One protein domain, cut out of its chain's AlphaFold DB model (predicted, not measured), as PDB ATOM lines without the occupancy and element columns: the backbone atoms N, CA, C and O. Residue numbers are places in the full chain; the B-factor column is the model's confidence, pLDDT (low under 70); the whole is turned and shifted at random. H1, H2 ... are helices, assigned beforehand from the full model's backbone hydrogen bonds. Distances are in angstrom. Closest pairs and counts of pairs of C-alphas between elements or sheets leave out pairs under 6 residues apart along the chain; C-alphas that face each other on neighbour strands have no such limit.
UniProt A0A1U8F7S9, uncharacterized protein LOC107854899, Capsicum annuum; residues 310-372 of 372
ATOM      1  N   PRO A 310     142.566 160.582 115.463       42.03
ATOM      2  CA  PRO A 310     141.271 159.958 115.713       42.03
ATOM      3  C   PRO A 310     140.158 160.791 115.058       42.03
ATOM      4  O   PRO A 310     140.047 161.993 115.270       42.03
ATOM      5  N   VAL A 311     139.334 160.150 114.227       44.41
ATOM      6  CA  VAL A 311     138.099 160.761 113.712       44.41
ATOM      7  C   VAL A 311     136.995 160.445 114.709       44.41
ATOM      8  O   VAL A 311     136.454 159.336 114.702       44.41
ATOM      9  N   GLU A 312     136.682 161.405 115.570       54.53
ATOM     10  CA  GLU A 312     135.586 161.301 116.526       54.53
ATOM     11  C   GLU A 312     134.322 161.960 115.981       54.53
ATOM     12  O   GLU A 312     134.345 163.039 115.386       54.53
ATOM     13  N   ARG A 313     133.183 161.286 116.165       55.19
ATOM     14  CA  ARG A 313     131.891 161.860 115.800       55.19
ATOM     15  C   ARG A 313     131.419 162.745 116.944       55.19
ATOM     16  O   ARG A 313     130.983 162.229 117.970       55.19
ATOM     17  N   LEU A 314     131.450 164.053 116.731       61.69
ATOM     18  CA  LEU A 314     130.892 165.023 117.666       61.69
ATOM     19  C   LEU A 314     129.375 164.837 117.771       61.69
ATOM     20  O   LEU A 314     128.662 164.818 116.765       61.69
ATOM     21  N   VAL A 315     128.890 164.648 118.995       68.75
ATOM     22  CA  VAL A 315     127.474 164.417 119.295       68.75
ATOM     23  C   VAL A 315     126.909 165.706 119.864       68.75
ATOM     24  O   VAL A 315     127.433 166.195 120.851       68.75
ATOM     25  N   PHE A 316     125.836 166.228 119.280       77.06
ATOM     26  CA  PHE A 316     125.046 167.316 119.854       77.06
ATOM     27  C   PHE A 316     123.621 166.822 120.107       77.06
ATOM     28  O   PHE A 316     123.173 165.847 119.499       77.06
ATOM     29  N   HIS A 317     122.923 167.484 121.016       79.00
ATOM     30  CA  HIS A 317     121.557 167.151 121.402       79.00
ATOM     31  C   HIS A 317     120.844 168.408 121.906       79.00
ATOM     32  O   HIS A 317     121.492 169.401 122.247       79.00
ATOM     33  N   LEU A 318     119.513 168.369 121.954       75.88
ATOM     34  CA  LEU A 318     118.733 169.392 122.644       75.88
ATOM     35  C   LEU A 318     118.866 169.218 124.164       75.88
ATOM     36  O   LEU A 318     119.420 168.229 124.657       75.88
ATOM     37  N   LYS A 319     118.404 170.218 124.917       77.12
ATOM     38  CA  LYS A 319     118.435 170.179 126.380       77.12
ATOM     39  C   LYS A 319     117.681 168.934 126.870       77.12
ATOM     40  O   LYS A 319     116.544 168.727 126.468       77.12
ATOM     41  N   ASP A 320     118.341 168.138 127.708       78.19
ATOM     42  CA  ASP A 320     117.817 166.902 128.307       78.19
ATOM     43  C   ASP A 320     117.485 165.765 127.304       78.19
ATOM     44  O   ASP A 320     116.831 164.789 127.659       78.19
ATOM     45  N   GLU A 321     117.981 165.851 126.058       78.69
ATOM     46  CA  GLU A 321     117.820 164.821 125.012       78.69
ATOM     47  C   GLU A 321     119.137 164.085 124.679       78.69
ATOM     48  O   GLU A 321     119.438 163.783 123.520       78.69
ATOM     49  N   GLN A 322     119.973 163.811 125.685       77.81
ATOM     50  CA  GLN A 322     121.221 163.065 125.503       77.81
ATOM     51  C   GLN A 322     120.937 161.672 124.932       77.81
ATOM     52  O   GLN A 322     120.064 160.942 125.401       77.81
ATOM     53  N   ASN A 323     121.723 161.262 123.938       73.44
ATOM     54  CA  ASN A 323     121.632 159.903 123.424       73.44
ATOM     55  C   ASN A 323     122.298 158.931 124.407       73.44
ATOM     56  O   ASN A 323     123.508 159.003 124.628       73.44
ATOM     57  N   VAL A 324     121.506 158.021 124.973       73.94
ATOM     58  CA  VAL A 324     121.958 157.042 125.961       73.94
ATOM     59  C   VAL A 324     121.941 155.647 125.353       73.94
ATOM     60  O   VAL A 324     120.908 155.161 124.899       73.94
ATOM     61  N   ILE A 325     123.099 154.987 125.366       72.38
ATOM     62  CA  ILE A 325     123.244 153.598 124.924       72.38
ATOM     63  C   ILE A 325     123.310 152.709 126.168       72.38
ATOM     64  O   ILE A 325     124.164 152.912 127.036       72.38
ATOM     65  N   PHE A 326     122.418 151.726 126.242       76.88
ATOM     66  CA  PHE A 326     122.336 150.750 127.325       76.88
ATOM     67  C   PHE A 326     121.999 149.359 126.780       76.88
ATOM     68  O   PHE A 326     121.477 149.231 125.670       76.88
ATOM     69  N   SER A 327     122.346 148.332 127.550       71.69
ATOM     70  CA  SER A 327     121.989 146.933 127.292       71.69
ATOM     71  C   SER A 327     120.709 146.561 128.040       71.69
ATOM     72  O   SER A 327     120.382 147.196 129.039       71.69
ATOM     73  N   ASP A 328     120.008 145.512 127.608       68.62
ATOM     74  CA  ASP A 328     118.742 145.094 128.238       68.62
ATOM     75  C   ASP A 328     118.909 144.692 129.721       68.62
ATOM     76  O   ASP A 328     117.972 144.828 130.504       68.62
ATOM     77  N   ASP A 329     120.114 144.271 130.119       84.19
ATOM     78  CA  ASP A 329     120.454 143.878 131.494       84.19
ATOM     79  C   ASP A 329     120.990 145.042 132.354       84.19
ATOM     80  O   ASP A 329     121.301 144.864 133.534       84.19
ATOM     81  N   ASP A 330     121.145 146.240 131.778       77.44
ATOM     82  CA  ASP A 330     121.651 147.393 132.515       77.44
ATOM     83  C   ASP A 330     120.573 147.953 133.459       77.44
ATOM     84  O   ASP A 330     119.471 148.319 133.046       77.44
ATOM     85  N   SER A 331     120.920 148.117 134.738       86.38
ATOM     86  CA  SER A 331     120.075 148.853 135.685       86.38
ATOM     87  C   SER A 331     119.871 150.300 135.224       86.38
ATOM     88  O   SER A 331     120.836 151.009 134.921       86.38
ATOM     89  N   ILE A 332     118.614 150.754 135.238       82.69
ATOM     90  CA  ILE A 332     118.213 152.119 134.865       82.69
ATOM     91  C   ILE A 332     118.983 153.157 135.688       82.69
ATOM     92  O   ILE A 332     119.499 154.124 135.125       82.69
ATOM     93  N   ASP A 333     119.128 152.929 136.995       82.56
ATOM     94  CA  ASP A 333     119.864 153.835 137.880       82.56
ATOM     95  C   ASP A 333     121.343 153.902 137.496       82.56
ATOM     96  O   ASP A 333     121.940 154.979 137.454       82.56
ATOM     97  N   ASN A 334     121.942 152.766 137.135       80.56
ATOM     98  CA  ASN A 334     123.333 152.736 136.696       80.56
ATOM     99  C   ASN A 334     123.516 153.483 135.374       80.56
ATOM    100  O   ASN A 334     124.498 154.203 135.225       80.56
ATOM    101  N   VAL A 335     122.575 153.347 134.437       80.25
ATOM    102  CA  VAL A 335     122.599 154.019 133.129       80.25
ATOM    103  C   VAL A 335     122.436 155.530 133.278       80.25
ATOM    104  O   VAL A 335     123.237 156.279 132.720       80.25
ATOM    105  N   ALA A 336     121.459 155.982 134.067       76.50
ATOM    106  CA  ALA A 336     121.212 157.402 134.328       76.50
ATOM    107  C   ALA A 336     122.377 158.078 135.077       76.50
ATOM    108  O   ALA A 336     122.617 159.279 134.934       76.50
ATOM    109  N   ASN A 337     123.134 157.301 135.854       77.62
ATOM    110  CA  ASN A 337     124.284 157.788 136.608       77.62
ATOM    111  C   ASN A 337     125.615 157.694 135.845       77.62
ATOM    112  O   ASN A 337     126.643 158.110 136.385       77.62
ATOM    113  N   ARG A 338     125.631 157.197 134.598       78.75
ATOM    114  CA  ARG A 338     126.856 157.150 133.785       78.75
ATOM    115  C   ARG A 338     127.388 158.557 133.533       78.75
ATOM    116  O   ARG A 338     126.663 159.450 133.098       78.75
ATOM    117  N   PHE A 339     128.694 158.718 133.720       68.06
ATOM    118  CA  PHE A 339     129.381 159.984 133.469       68.06
ATOM    119  C   PHE A 339     129.166 160.481 132.030       68.06
ATOM    120  O   PHE A 339     128.861 161.644 131.825       68.06
ATOM    121  N   SER A 340     129.194 159.582 131.041       64.62
ATOM    122  CA  SER A 340     128.944 159.909 129.628       64.62
ATOM    123  C   SER A 340     127.513 160.366 129.309       64.62
ATOM    124  O   SER A 340     127.290 160.949 128.249       64.62
ATOM    125  N   VAL A 341     126.550 160.090 130.196       66.94
ATOM    126  CA  VAL A 341     125.147 160.522 130.081       66.94
ATOM    127  C   VAL A 341     124.950 161.883 130.745       66.94
ATOM    128  O   VAL A 341     124.231 162.726 130.213       66.94
ATOM    129  N   ARG A 342     125.616 162.109 131.883       66.38
ATOM    130  CA  ARG A 342     125.561 163.374 132.627       66.38
ATOM    131  C   ARG A 342     126.384 164.479 131.963       66.38
ATOM    132  O   ARG A 342     125.881 165.585 131.806       66.38
ATOM    133  N   ASP A 343     127.590 164.151 131.505       69.38
ATOM    134  CA  ASP A 343     128.560 165.084 130.929       69.38
ATOM    135  C   ASP A 343     128.949 164.639 129.511       69.38
ATOM    136  O   ASP A 343     129.967 163.986 129.268       69.38
ATOM    137  N   SER A 344     128.095 164.976 128.541       75.25
ATOM    138  CA  SER A 344     128.387 164.737 127.126       75.25
ATOM    139  C   SER A 344     129.522 165.651 126.643       75.25
ATOM    140  O   SER A 344     129.722 166.744 127.172       75.25
ATOM    141  N   MET A 345     130.230 165.264 125.574       75.25
ATOM    142  CA  MET A 345     131.265 166.121 124.964       75.25
ATOM    143  C   MET A 345     130.743 167.527 124.617       75.25
ATOM    144  O   MET A 345     131.494 168.497 124.644       75.25
ATOM    145  N   PHE A 346     129.455 167.638 124.287       81.12
ATOM    146  CA  PHE A 346     128.800 168.901 123.961       81.12
ATOM    147  C   PHE A 346     128.559 169.772 125.196       81.12
ATOM    148  O   PHE A 346     128.821 170.973 125.160       81.12
ATOM    149  N   LEU A 347     128.131 169.177 126.314       82.44
ATOM    150  CA  LEU A 347     127.991 169.889 127.587       82.44
ATOM    151  C   LEU A 347     129.353 170.303 128.153       82.44
ATOM    152  O   LEU A 347     129.509 171.438 128.602       82.44
ATOM    153  N   SER A 348     130.360 169.440 128.027       82.19
ATOM    154  CA  SER A 348     131.742 169.747 128.401       82.19
ATOM    155  C   SER A 348     132.313 170.925 127.607       82.19
ATOM    156  O   SER A 348     133.035 171.742 128.174       82.19
ATOM    157  N   TRP A 349     131.944 171.083 126.330       83.25
ATOM    158  CA  TRP A 349     132.301 172.272 125.547       83.25
ATOM    159  C   TRP A 349     131.644 173.545 126.097       83.25
ATOM    160  O   TRP A 349     132.323 174.560 126.260       83.25
ATOM    161  N   PHE A 350     130.356 173.518 126.453       85.62
ATOM    162  CA  PHE A 350     129.705 174.673 127.091       85.62
ATOM    163  C   PHE A 350     130.319 175.020 128.453       85.62
ATOM    164  O   PHE A 350     130.501 176.198 128.760       85.62
ATOM    165  N   GLU A 351     130.672 174.024 129.262       85.50
ATOM    166  CA  GLU A 351     131.359 174.242 130.539       85.50
ATOM    167  C   GLU A 351     132.778 174.791 130.352       85.50
ATOM    168  O   GLU A 351     133.192 175.698 131.078       85.50
ATOM    169  N   ALA A 352     133.512 174.314 129.345       85.69
ATOM    170  CA  ALA A 352     134.824 174.850 128.997       85.69
ATOM    171  C   ALA A 352     134.737 176.315 128.553       85.69
ATOM    172  O   ALA A 352     135.527 177.132 129.018       85.69
ATOM    173  N   ASN A 353     133.729 176.685 127.758       85.00
ATOM    174  CA  ASN A 353     133.474 178.078 127.370       85.00
ATOM    175  C   ASN A 353     133.239 179.007 128.570       85.00
ATOM    176  O   ASN A 353     133.592 180.189 128.531       85.00
ATOM    177  N   LYS A 354     132.666 178.497 129.665       87.38
ATOM    178  CA  LYS A 354     132.489 179.287 130.892       87.38
ATOM    179  C   LYS A 354     133.826 179.564 131.583       87.38
ATOM    180  O   LYS A 354     134.012 180.668 132.089       87.38
ATOM    181  N   LYS A 355     134.747 178.593 131.581       87.06
ATOM    182  CA  LYS A 355     135.953 178.577 132.431       87.06
ATOM    183  C   LYS A 355     137.250 178.976 131.717       87.06
ATOM    184  O   LYS A 355     138.127 179.539 132.360       87.06
ATOM    185  N   ILE A 356     137.378 178.690 130.425       86.50
ATOM    186  CA  ILE A 356     138.607 178.853 129.639       86.50
ATOM    187  C   ILE A 356     138.370 179.948 128.598       86.50
ATOM    188  O   ILE A 356     137.424 179.870 127.814       86.50
ATOM    189  N   PHE A 357     139.210 180.982 128.592       86.75
ATOM    190  CA  PHE A 357     139.041 182.123 127.690       86.75
ATOM    191  C   PHE A 357     139.286 181.718 126.230       86.75
ATOM    192  O   PHE A 357     138.490 182.049 125.357       86.75
ATOM    193  N   GLU A 358     140.311 180.906 125.980       83.00
ATOM    194  CA  GLU A 358     140.681 180.411 124.652       83.00
ATOM    195  C   GLU A 358     139.628 179.477 124.039       83.00
ATOM    196  O   GLU A 358     139.583 179.323 122.821       83.00
ATOM    197  N   ALA A 359     138.775 178.857 124.862       80.62
ATOM    198  CA  ALA A 359     137.688 178.000 124.398       80.62
ATOM    199  C   ALA A 359     136.575 178.786 123.687       80.62
ATOM    200  O   ALA A 359     135.923 178.233 122.805       80.62
ATOM    201  N   ARG A 360     136.389 180.066 124.049       84.38
ATOM    202  CA  ARG A 360     135.326 180.953 123.534       84.38
ATOM    203  C   ARG A 360     135.513 181.344 122.079       84.38
ATOM    204  O   ARG A 360     134.542 181.641 121.392       84.38
ATOM    205  N   GLU A 361     136.754 181.283 121.618       86.19
ATOM    206  CA  GLU A 361     137.141 181.564 120.239       86.19
ATOM    207  C   GLU A 361     137.053 180.319 119.340       86.19
ATOM    208  O   GLU A 361     137.407 180.383 118.165       86.19
ATOM    209  N   LEU A 362     136.624 179.167 119.876       79.31
ATOM    210  CA  LEU A 362     136.579 177.897 119.151       79.31
ATOM    211  C   LEU A 362     135.147 177.398 119.004       79.31
ATOM    212  O   LEU A 362     134.411 177.228 119.982       79.31
ATOM    213  N   THR A 363     134.775 177.051 117.776       80.75
ATOM    214  CA  THR A 363     133.544 176.294 117.539       80.75
ATOM    215  C   THR A 363     133.645 174.897 118.153       80.75
ATOM    216  O   THR A 363     134.735 174.374 118.393       80.75
ATOM    217  N   TYR A 364     132.504 174.236 118.365       78.19
ATOM    218  CA  TYR A 364     132.480 172.870 118.902       78.19
ATOM    219  C   TYR A 364     133.324 171.881 118.068       78.19
ATOM    220  O   TYR A 364     133.935 170.970 118.622       78.19
ATOM    221  N   ALA A 365     133.419 172.098 116.751       74.62
ATOM    222  CA  ALA A 365     134.252 171.300 115.851       74.62
ATOM    223  C   ALA A 365     135.759 171.562 116.004       74.62
ATOM    224  O   ALA A 365     136.567 170.656 115.819       74.62
ATOM    225  N   GLU A 366     136.142 172.793 116.334       73.06
ATOM    226  CA  GLU A 366     137.541 173.194 116.509       73.06
ATOM    227  C   GLU A 366     138.050 172.911 117.921       73.06
ATOM    228  O   GLU A 366     139.249 172.738 118.128       73.06
ATOM    229  N   PHE A 367     137.145 172.825 118.897       73.62
ATOM    230  CA  PHE A 367     137.486 172.582 120.292       73.62
ATOM    231  C   PHE A 367     138.252 171.262 120.484       73.62
ATOM    232  O   PHE A 367     139.270 171.227 121.176       73.62
ATOM    233  N   SER A 368     137.834 170.199 119.788       66.12
ATOM    234  CA  SER A 368     138.505 168.893 119.817       66.12
ATOM    235  C   SER A 368     139.879 168.878 119.140       66.12
ATOM    236  O   SER A 368     140.600 167.898 119.257       66.12
ATOM    237  N   LEU A 369     140.262 169.938 118.422       66.44
ATOM    238  CA  LEU A 369     141.599 170.056 117.829       66.44
ATOM    239  C   LEU A 369     142.627 170.643 118.805       66.44
ATOM    240  O   LEU A 369     143.823 170.570 118.529       66.44
ATOM    241  N   LYS A 370     142.179 171.256 119.911       65.25
ATOM    242  CA  LYS A 370     143.053 171.926 120.890       65.25
ATOM    243  C   LYS A 370     143.032 171.316 122.292       65.25
ATOM    244  O   LYS A 370     144.005 171.499 123.014       65.25
ATOM    245  N   PHE A 371     141.949 170.644 122.685       62.84
ATOM    246  CA  PHE A 371     141.731 170.197 124.070       62.84
ATOM    247  C   PHE A 371     141.538 168.676 124.235       62.84
ATOM    248  O   PHE A 371     141.250 168.241 125.349       62.84
ATOM    249  N   VAL A 372     141.676 167.886 123.162       54.47
ATOM    250  CA  VAL A 372     141.549 166.411 123.163       54.47
ATOM    251  C   VAL A 372     142.898 165.752 122.935       54.47
ATOM    252  O   VAL A 372     143.644 166.245 122.056       54.47
TER     253      VAL A 372
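This is residues 310 to 372 of the 372 residues of the protein "uncharacterized protein LOC107854899" of Capsicum annuum (UniProt A0A1U8F7S9). The domain has little regular structure: H3, its longest helix, follows H1 and H2 in a loose row, and beyond H3 the chain folds back to H4. Residues 310 to 331, with no named element, loop out to one side and lead to the far end, where residues 328 to 333 stick out. The 63 printed residues have four named helices, H1 to H4, with 24 residues; the class is all helix. The whole is loose, radius of gyration of the C-alphas 13.7 A, spanning 42 by 25 by 18 A.

H3, residues 345 to 355, is 15.3 A long, from C-alpha 345 at (131.265, 166.121, 124.964) to C-alpha 355 at (135.953, 178.577, 132.431). H2 is residues 339 to 342, H1 332 to 336 and H4 364 to 367.

H3 and H4 only just touch, with 3 pairs of C-alphas within 8 A, the closest Trp 349 and Tyr 364 at 6.7 A. H2 and H3 are apart. H1 and H2 are close but not clearly touching; their closest C-alphas, Ala 336 and Arg 342, are 7.6 A apart. In H1 and H3 every O i to N i+4 pair is within hydrogen-bond range; H2 and H4 are too short for one.

The printed part has no cut and no long link between helices. Mean pLDDT of the printed part is 75.0, with residues 310 to 315, 328, 339 to 343 and 368 to 372 under 70.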